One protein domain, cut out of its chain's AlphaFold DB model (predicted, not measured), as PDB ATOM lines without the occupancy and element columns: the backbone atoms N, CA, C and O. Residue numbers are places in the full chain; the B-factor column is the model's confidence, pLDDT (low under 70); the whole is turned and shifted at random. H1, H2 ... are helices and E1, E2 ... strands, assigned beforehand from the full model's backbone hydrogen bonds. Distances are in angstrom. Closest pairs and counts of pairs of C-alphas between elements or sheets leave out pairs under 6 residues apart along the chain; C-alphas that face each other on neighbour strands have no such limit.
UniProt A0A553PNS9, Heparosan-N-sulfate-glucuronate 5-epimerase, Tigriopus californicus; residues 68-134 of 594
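AT A GLANCE: This is residues 68 to 134 of the 594 residues of the protein "Heparosan-N-sulfate-glucuronate 5-epimerase" of Tigriopus californicus (UniProt A0A553PNS9). A loose, flat, drawn-out structure: a small three-stranded sheet, E1, E2 and E3, and a separate two-stranded hairpin, E4 and E5, with the short helix H2 between them. Beyond one end of the E1 and E2 pair, the short helix H1 and the loop of residues 82 to 91 make one end of the long axis, and the turn between E4 and E5 makes the other. The printed part has 67 residues with two named helices and five named strands, in the order E1, H1, E2, E3, H2, E4, E5; the class is mixed, helices and strands. Both sheets are antiparallel, one in the order E1, E2, E3 and the other E4, E5. The radius of gyration of the C-alphas is 15.7 A, and they span 52 by 31 by 15 A.

IN THESE COORDINATES: E2, residues 92 to 98, is the longest strand by residues, 18.5 A from first to last C-alpha. E1, residues 68 to 73, covers 15.8 A and begins at C-alpha 68, (199.172, 196.664, 242.121). E3, residues 103 to 105, covers 6.6 A. H1 is residues 76 to 81, 8.8 A long. H2, residues 108 to 114, is 9.6 A long and begins at C-alpha 108, (211.926, 186.276, 246.578). E4, residues 118 to 123, and E5, residues 128 to 133, each cover 16.5 A; E5 ends at C-alpha 133, (223.741, 184.087, 246.516).

HOW THE PARTS SIT: E2 is the inner strand of its sheet, with E1 and E3 as edge strands. E1 and E2 are antiparallel at 139 degrees, with N 70 and O 95 within hydrogen-bond range at 2.9 A. E2 and E3 form a hairpin at 136 degrees, with N 105 and O 96 at 2.8 A. H1 is not on this sheet, with 0 pairs of C-alphas within 10 A. H2 is not on it either; its closest C-alphas to E2 are those of Phe 110 and Val 93, 7.6 A. The closest C-alphas of H2 and E4 are those of Arg 112 and Tyr 118, 6.0 A, while H2 and E5 are apart. E4 and E5 form a hairpin at 158 degrees, with N 133 and O 118 at 2.8 A. E2 and E4 are apart. In H1 every O i to N i+4 pair is within hydrogen-bond range; in H2, 2 of 3 are.

THE WHOLE: The two C-alphas farthest apart are those of Gly 83 and His 125, 52.5 A. The printed part has no cut. No link is long; that from H1 to E2, 10 residues, is short, and the others are tight. The mean pLDDT of the printed part is 88.1, and residues 85 to 90 are under 70.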
ATOM      1  N   LYS A  68     200.397 197.435 242.321       91.44
ATOM      2  CA  LYS A  68     199.172 196.664 242.121       91.44
ATOM      3  C   LYS A  68     199.485 195.181 242.235       91.44
ATOM      4  O   LYS A  68     200.392 194.692 241.567       91.44
ATOM      5  N   GLU A  69     198.722 194.456 243.043       92.56
ATOM      6  CA  GLU A  69     198.830 193.000 243.080       92.56
ATOM      7  C   GLU A  69     198.297 192.393 241.776       92.56
ATOM      8  O   GLU A  69     197.206 192.724 241.305       92.56
ATOM      9  N   ILE A  70     199.099 191.519 241.174       93.62
ATOM     10  CA  ILE A  70     198.779 190.775 239.956       93.62
ATOM     11  C   ILE A  70     199.146 189.299 240.143       93.62
ATOM     12  O   ILE A  70     199.890 188.936 241.053       93.62
ATOM     13  N   LYS A  71     198.655 188.431 239.258       91.88
ATOM     14  CA  LYS A  71     199.041 187.015 239.224       91.88
ATOM     15  C   LYS A  71     200.101 186.792 238.151       91.88
ATOM     16  O   LYS A  71     199.867 187.125 236.994       91.88
ATOM     17  N   CYS A  72     201.239 186.207 238.524       90.38
ATOM     18  CA  CYS A  72     202.202 185.670 237.565       90.38
ATOM     19  C   CYS A  72     201.849 184.213 237.251       90.38
ATOM     20  O   CYS A  72     201.819 183.388 238.165       90.38
ATOM     21  N   GLU A  73     201.605 183.897 235.981       89.25
ATOM     22  CA  GLU A  73     201.414 182.528 235.490       89.25
ATOM     23  C   GLU A  73     202.716 182.013 234.879       89.25
ATOM     24  O   GLU A  73     203.348 182.692 234.070       89.25
ATOM     25  N   ILE A  74     203.153 180.827 235.300       85.94
ATOM     26  CA  ILE A  74     204.503 180.334 235.018       85.94
ATOM     27  C   ILE A  74     204.437 179.152 234.061       85.94
ATOM     28  O   ILE A  74     203.686 178.205 234.285       85.94
ATOM     29  N   ASN A  75     205.275 179.198 233.020       83.44
ATOM     30  CA  ASN A  75     205.462 178.130 232.036       83.44
ATOM     31  C   ASN A  75     204.203 177.728 231.256       83.44
ATOM     32  O   ASN A  75     204.223 176.679 230.626       83.44
ATOM     33  N   THR A  76     203.144 178.545 231.212       82.12
ATOM     34  CA  THR A  76     201.884 178.204 230.519       82.12
ATOM     35  C   THR A  76     202.127 177.709 229.089       82.12
ATOM     36  O   THR A  76     201.672 176.632 228.713       82.12
ATOM     37  N   GLN A  77     202.930 178.439 228.309       83.56
ATOM     38  CA  GLN A  77     203.270 178.019 226.949       83.56
ATOM     39  C   GLN A  77     204.222 176.816 226.918       83.56
ATOM     40  O   GLN A  77     204.073 175.945 226.069       83.56
ATOM     41  N   VAL A  78     205.187 176.740 227.839       84.94
ATOM     42  CA  VAL A  78     206.148 175.626 227.893       84.94
ATOM     43  C   VAL A  78     205.434 174.317 228.217       84.94
ATOM     44  O   VAL A  78     205.681 173.329 227.537       84.94
ATOM     45  N   TYR A  79     204.501 174.315 229.173       84.19
ATOM     46  CA  TYR A  79     203.679 173.153 229.505       84.19
ATOM     47  C   TYR A  79     202.878 172.661 228.302       84.19
ATOM     48  O   TYR A  79     202.900 171.464 228.018       84.19
ATOM     49  N   ARG A  80     202.265 173.576 227.537       83.12
ATOM     50  CA  ARG A  80     201.610 173.229 226.266       83.12
ATOM     51  C   ARG A  80     202.599 172.617 225.275       83.12
ATOM     52  O   ARG A  80     202.309 171.581 224.686       83.12
ATOM     53  N   ASN A  81     203.778 173.220 225.127       87.75
ATOM     54  CA  ASN A  81     204.800 172.764 224.184       87.75
ATOM     55  C   ASN A  81     205.350 171.367 224.524       87.75
ATOM     56  O   ASN A  81     205.740 170.645 223.614       87.75
ATOM     57  N   ILE A  82     205.373 170.977 225.803       88.31
ATOM     58  CA  ILE A  82     205.809 169.639 226.247       88.31
ATOM     59  C   ILE A  82     204.638 168.659 226.458       88.31
ATOM     60  O   ILE A  82     204.830 167.583 227.022       88.31
ATOM     61  N   GLY A  83     203.427 169.018 226.013       84.44
ATOM     62  CA  GLY A  83     202.255 168.136 226.022       84.44
ATOM     63  C   GLY A  83     201.618 167.910 227.397       84.44
ATOM     64  O   GLY A  83     200.907 166.924 227.583       84.44
ATOM     65  N   TRP A  84     201.861 168.782 228.377       80.75
ATOM     66  CA  TRP A  84     201.217 168.702 229.690       80.75
ATOM     67  C   TRP A  84     199.853 169.402 229.666       80.75
ATOM     68  O   TRP A  84     199.722 170.504 229.133       80.75
ATOM     69  N   SER A  85     198.828 168.780 230.265       69.56
ATOM     70  CA  SER A  85     197.493 169.392 230.352       69.56
ATOM     71  C   SER A  85     197.509 170.612 231.283       69.56
ATOM     72  O   SER A  85     198.152 170.579 232.339       69.56
ATOM     73  N   GLU A  86     196.788 171.678 230.920       60.25
ATOM     74  CA  GLU A  86     196.755 172.951 231.669       60.25
ATOM     75  C   GLU A  86     196.315 172.778 233.133       60.25
ATOM     76  O   GLU A  86     196.768 173.505 234.015       60.25
ATOM     77  N   SER A  87     195.499 171.761 233.418       59.22
ATOM     78  CA  SER A  87     194.986 171.451 234.755       59.22
ATOM     79  C   SER A  87     196.006 170.824 235.711       59.22
ATOM     80  O   SER A  87     195.724 170.720 236.903       59.22
ATOM     81  N   SER A  88     197.176 170.384 235.235       54.16
ATOM     82  CA  SER A  88     198.025 169.489 236.040       54.16
ATOM     83  C   SER A  88     198.964 170.193 237.021       54.16
ATOM     84  O   SER A  88     199.406 169.538 237.959       54.16
ATOM     85  N   GLN A  89     199.338 171.465 236.817       57.66
ATOM     86  CA  GLN A  89     200.442 172.071 237.593       57.66
ATOM     87  C   GLN A  89     200.657 173.582 237.374       57.66
ATOM     88  O   GLN A  89     201.769 174.080 237.567       57.66
ATOM     89  N   MET A  90     199.628 174.339 236.969       59.06
ATOM     90  CA  MET A  90     199.786 175.777 236.723       59.06
ATOM     91  C   MET A  90     200.108 176.509 238.037       59.06
ATOM     92  O   MET A  90     199.249 176.706 238.898       59.06
ATOM     93  N   GLN A  91     201.377 176.879 238.223       70.38
ATOM     94  CA  GLN A  91     201.812 177.635 239.392       70.38
ATOM     95  C   GLN A  91     201.505 179.112 239.157       70.38
ATOM     96  O   GLN A  91     202.130 179.759 238.317       70.38
ATOM     97  N   SER A  92     200.534 179.631 239.905       83.88
ATOM     98  CA  SER A  92     200.278 181.066 240.008       83.88
ATOM     99  C   SER A  92     200.934 181.613 241.271       83.88
ATOM    100  O   SER A  92     200.809 181.025 242.347       83.88
ATOM    101  N   VAL A  93     201.644 182.733 241.142       91.00
ATOM    102  CA  VAL A  93     202.336 183.396 242.255       91.00
ATOM    103  C   VAL A  93     201.825 184.835 242.364       91.00
ATOM    104  O   VAL A  93     201.740 185.512 241.335       91.00
ATOM    105  N   PRO A  94     201.488 185.326 243.573       92.56
ATOM    106  CA  PRO A  94     201.140 186.729 243.763       92.56
ATOM    107  C   PRO A  94     202.374 187.596 243.490       92.56
ATOM    108  O   PRO A  94     203.417 187.424 244.118       92.56
ATOM    109  N   CYS A  95     202.258 188.506 242.535       94.31
ATOM    110  CA  CYS A  95     203.300 189.421 242.087       94.31
ATOM    111  C   CYS A  95     202.840 190.866 242.280       94.31
ATOM    112  O   CYS A  95     201.649 191.138 242.429       94.31
ATOM    113  N   LEU A  96     203.777 191.811 242.241       95.44
ATOM    114  CA  LEU A  96     203.466 193.236 242.314       95.44
ATOM    115  C   LEU A  96     203.843 193.916 241.000       95.44
ATOM    116  O   LEU A  96     204.958 193.753 240.519       95.44
ATOM    117  N   LEU A  97     202.928 194.692 240.431       93.94
ATOM    118  CA  LEU A  97     203.144 195.512 239.246       93.94
ATOM    119  C   LEU A  97     203.294 196.969 239.666       93.94
ATOM    120  O   LEU A  97     202.390 197.556 240.261       93.94
ATOM    121  N   LYS A  98     204.412 197.584 239.297       93.69
ATOM    122  CA  LYS A  98     204.584 199.030 239.393       93.69
ATOM    123  C   LYS A  98     203.998 199.677 238.148       93.69
ATOM    124  O   LYS A  98     204.646 199.754 237.108       93.69
ATOM    125  N   GLU A  99     202.764 200.157 238.264       87.94
ATOM    126  CA  GLU A  99     201.921 200.534 237.118       87.94
ATOM    127  C   GLU A  99     202.564 201.570 236.186       87.94
ATOM    128  O   GLU A  99     202.431 201.478 234.969       87.94
ATOM    129  N   ARG A 100     203.320 202.532 236.729       87.31
ATOM    130  CA  ARG A 100     203.973 203.568 235.911       87.31
ATOM    131  C   ARG A 100     205.133 203.048 235.062       87.31
ATOM    132  O   ARG A 100     205.347 203.574 233.979       87.31
ATOM    133  N   SER A 101     205.900 202.078 235.560       90.19
ATOM    134  CA  SER A 101     207.074 201.537 234.856       90.19
ATOM    135  C   SER A 101     206.817 200.184 234.199       90.19
ATOM    136  O   SER A 101     207.705 199.679 233.524       90.19
ATOM    137  N   GLN A 102     205.634 199.595 234.413       92.19
ATOM    138  CA  GLN A 102     205.296 198.226 234.004       92.19
ATOM    139  C   GLN A 102     206.293 197.175 234.529       92.19
ATOM    140  O   GLN A 102     206.441 196.092 233.973       92.19
ATOM    141  N   GLU A 103     206.980 197.493 235.628       94.88
ATOM    142  CA  GLU A 103     207.954 196.605 236.254       94.88
ATOM    143  C   GLU A 103     207.230 195.615 237.167       94.88
ATOM    144  O   GLU A 103     206.406 196.014 237.997       94.88
ATOM    145  N   VAL A 104     207.536 194.328 237.010       93.88
ATOM    146  CA  VAL A 104     206.932 193.245 237.789       93.88
ATOM    147  C   VAL A 104     207.924 192.744 238.829       93.88
ATOM    148  O   VAL A 104     209.044 192.355 238.511       93.88
ATOM    149  N   PHE A 105     207.483 192.700 240.079       94.25
ATOM    150  CA  PHE A 105     208.236 192.197 241.215       94.25
ATOM    151  C   PHE A 105     207.682 190.836 241.617       94.25
ATOM    152  O   PHE A 105     206.502 190.694 241.954       94.25
ATOM    153  N   VAL A 106     208.557 189.836 241.603       94.31
ATOM    154  CA  VAL A 106     208.235 188.465 241.994       94.31
ATOM    155  C   VAL A 106     208.725 188.229 243.427       94.31
ATOM    156  O   VAL A 106     209.858 188.601 243.746       94.31
ATOM    157  N   PRO A 107     207.932 187.596 244.310       93.69
ATOM    158  CA  PRO A 107     208.360 187.331 245.676       93.69
ATOM    159  C   PRO A 107     209.644 186.506 245.725       93.69
ATOM    160  O   PRO A 107     209.702 185.393 245.195       93.69
ATOM    161  N   PHE A 108     210.651 186.985 246.459       94.31
ATOM    162  CA  PHE A 108     211.926 186.276 246.578       94.31
ATOM    163  C   PHE A 108     211.773 184.857 247.155       94.31
ATOM    164  O   PHE A 108     212.494 183.946 246.766       94.31
ATOM    165  N   LYS A 109     210.769 184.617 248.015       92.81
ATOM    166  CA  LYS A 109     210.428 183.270 248.515       92.81
ATOM    167  C   LYS A 109     210.125 182.277 247.384       92.81
ATOM    168  O   LYS A 109     210.463 181.103 247.519       92.81
ATOM    169  N   PHE A 110     209.485 182.738 246.310       92.56
ATOM    170  CA  PHE A 110     209.256 181.937 245.113       92.56
ATOM    171  C   PHE A 110     210.549 181.803 244.303       92.56
ATOM    172  O   PHE A 110     210.988 180.681 244.065       92.56
ATOM    173  N   VAL A 111     211.194 182.930 243.969       93.19
ATOM    174  CA  VAL A 111     212.426 182.978 243.156       93.19
ATOM    175  C   VAL A 111     213.498 182.039 243.715       93.19
ATOM    176  O   VAL A 111     214.044 181.220 242.983       93.19
ATOM    177  N   ARG A 112     213.741 182.093 245.030       93.81
ATOM    178  CA  ARG A 112     214.760 181.279 245.695       93.81
ATOM    179  C   ARG A 112     214.497 179.776 245.594       93.81
ATOM    180  O   ARG A 112     215.429 179.011 245.421       93.81
ATOM    181  N   LYS A 113     213.229 179.355 245.657       92.50
ATOM    182  CA  LYS A 113     212.842 177.944 245.513       92.50
ATOM    183  C   LYS A 113     212.875 177.504 244.050       92.50
ATOM    184  O   LYS A 113     213.251 176.375 243.773       92.50
ATOM    185  N   TYR A 114     212.452 178.376 243.139       92.50
ATOM    186  CA  TYR A 114     212.355 178.065 241.715       92.50
ATOM    187  C   TYR A 114     213.733 177.922 241.055       92.50
ATOM    188  O   TYR A 114     213.934 177.014 240.259       92.50
ATOM    189  N   PHE A 115     214.685 178.790 241.410       92.44
ATOM    190  CA  PHE A 115     216.050 178.771 240.872       92.44
ATOM    191  C   PHE A 115     217.077 178.088 241.788       92.44
ATOM    192  O   PHE A 115     218.257 178.095 241.455       92.44
ATOM    193  N   ASP A 116     216.644 177.541 242.930       93.06
ATOM    194  CA  ASP A 116     217.513 176.972 243.975       93.06
ATOM    195  C   ASP A 116     218.665 177.912 244.396       93.06
ATOM    196  O   ASP A 116     219.835 177.536 244.463       93.06
ATOM    197  N   ILE A 117     218.315 179.177 244.661       94.94
ATOM    198  CA  ILE A 117     219.242 180.214 245.138       94.94
ATOM    199  C   ILE A 117     218.980 180.558 246.608       94.94
ATOM    200  O   ILE A 117     217.937 180.236 247.180       94.94
ATOM    201  N   TYR A 118     219.928 181.246 247.232       95.12
ATOM    202  CA  TYR A 118     219.962 181.508 248.670       95.12
ATOM    203  C   TYR A 118     219.813 183.003 248.930       95.12
ATOM    204  O   TYR A 118     220.180 183.823 248.091       95.12
ATOM    205  N   GLY A 119     219.274 183.374 250.087       93.56
ATOM    206  CA  GLY A 119     219.292 184.767 250.511       93.56
ATOM    207  C   GLY A 119     218.520 185.045 251.788       93.56
ATOM    208  O   GLY A 119     217.563 184.336 252.128       93.56
ATOM    209  N   GLU A 120     218.948 186.098 252.468       93.88
ATOM    210  CA  GLU A 120     218.438 186.556 253.752       93.88
ATOM    211  C   GLU A 120     218.461 188.085 253.844       93.88
ATOM    212  O   GLU A 120     219.156 188.768 253.091       93.88
ATOM    213  N   ILE A 121     217.630 188.633 254.732       94.31
ATOM    214  CA  ILE A 121     217.643 190.069 255.004       94.31
ATOM    215  C   ILE A 121     218.778 190.325 255.986       94.31
ATOM    216  O   ILE A 121     218.710 189.902 257.139       94.31
ATOM    217  N   SER A 122     219.784 191.046 255.515       93.62
ATOM    218  CA  SER A 122     220.876 191.569 256.320       93.62
ATOM    219  C   SER A 122     220.531 192.991 256.763       93.62
ATOM    220  O   SER A 122     219.820 193.731 256.073       93.62
ATOM    221  N   SER A 123     221.006 193.390 257.938       91.69
ATOM    222  CA  SER A 123     220.799 194.744 258.452       91.69
ATOM    223  C   SER A 123     221.980 195.217 259.280       91.69
ATOM    224  O   SER A 123     222.548 194.443 260.048       91.69
ATOM    225  N   ASP A 124     222.283 196.504 259.172       92.00
ATOM    226  CA  ASP A 124     223.148 197.242 260.089       92.00
ATOM    227  C   ASP A 124     222.322 198.326 260.817       92.00
ATOM    228  O   ASP A 124     221.099 198.383 260.679       92.00
ATOM    229  N   HIS A 125     222.963 199.185 261.618       88.81
ATOM    230  CA  HIS A 125     222.266 200.249 262.357       88.81
ATOM    231  C   HIS A 125     221.520 201.261 261.463       88.81
ATOM    232  O   HIS A 125     220.629 201.949 261.956       88.81
ATOM    233  N   ASN A 126     221.861 201.358 260.174       88.38
ATOM    234  CA  ASN A 126     221.395 202.410 259.272       88.38
ATOM    235  C   ASN A 126     220.517 201.900 258.122       88.38
ATOM    236  O   ASN A 126     219.763 202.684 257.543       88.38
ATOM    237  N   ARG A 127     220.605 200.620 257.747       92.81
ATOM    238  CA  ARG A 127     219.859 200.063 256.610       92.81
ATOM    239  C   ARG A 127     219.593 198.567 256.741       92.81
ATOM    240  O   ARG A 127     220.305 197.838 257.422       92.81
ATOM    241  N   SER A 128     218.596 198.111 255.988       92.69
ATOM    242  CA  SER A 128     218.374 196.696 255.683       92.69
ATOM    243  C   SER A 128     218.520 196.466 254.181       92.69
ATOM    244  O   SER A 128     218.150 197.323 253.375       92.69
ATOM    245  N   TRP A 129     219.089 195.330 253.796       94.50
ATOM    246  CA  TRP A 129     219.220 194.913 252.405       94.50
ATOM    247  C   TRP A 129     218.989 193.409 252.282       94.50
ATOM    248  O   TRP A 129     219.197 192.651 253.225       94.50
ATOM    249  N   LEU A 130     218.539 192.972 251.107       94.75
ATOM    250  CA  LEU A 130     218.520 191.555 250.764       94.75
ATOM    251  C   LEU A 130     219.915 191.166 250.276       94.75
ATOM    252  O   LEU A 130     220.388 191.700 249.274       94.75
ATOM    253  N   GLU A 131     220.550 190.228 250.964       94.81
ATOM    254  CA  GLU A 131     221.760 189.567 250.495       94.81
ATOM    255  C   GLU A 131     221.367 188.221 249.895       94.81
ATOM    256  O   GLU A 131     220.701 187.411 250.538       94.81
ATOM    257  N   TRP A 132     221.726 187.997 248.633       94.75
ATOM    258  CA  TRP A 132     221.403 186.764 247.921       94.75
ATOM    259  C   TRP A 132     222.650 186.140 247.301       94.75
ATOM    260  O   TRP A 132     223.663 186.804 247.084       94.75
ATOM    261  N   SER A 133     222.607 184.842 247.042       95.75
ATOM    262  CA  SER A 133     223.741 184.087 246.516       95.75
ATOM    263  C   SER A 133     223.256 182.957 245.623       95.75
ATOM    264  O   SER A 133     222.261 182.299 245.924       95.75
ATOM    265  N   HIS A 134     223.969 182.720 244.521       96.44
ATOM    266  CA  HIS A 134     223.656 181.620 243.607       96.44
ATOM    267  C   HIS A 134     224.035 180.250 244.186       96.44
ATOM    268  O   HIS A 134     223.379 179.249 243.923       96.44
TER     269      HIS A 134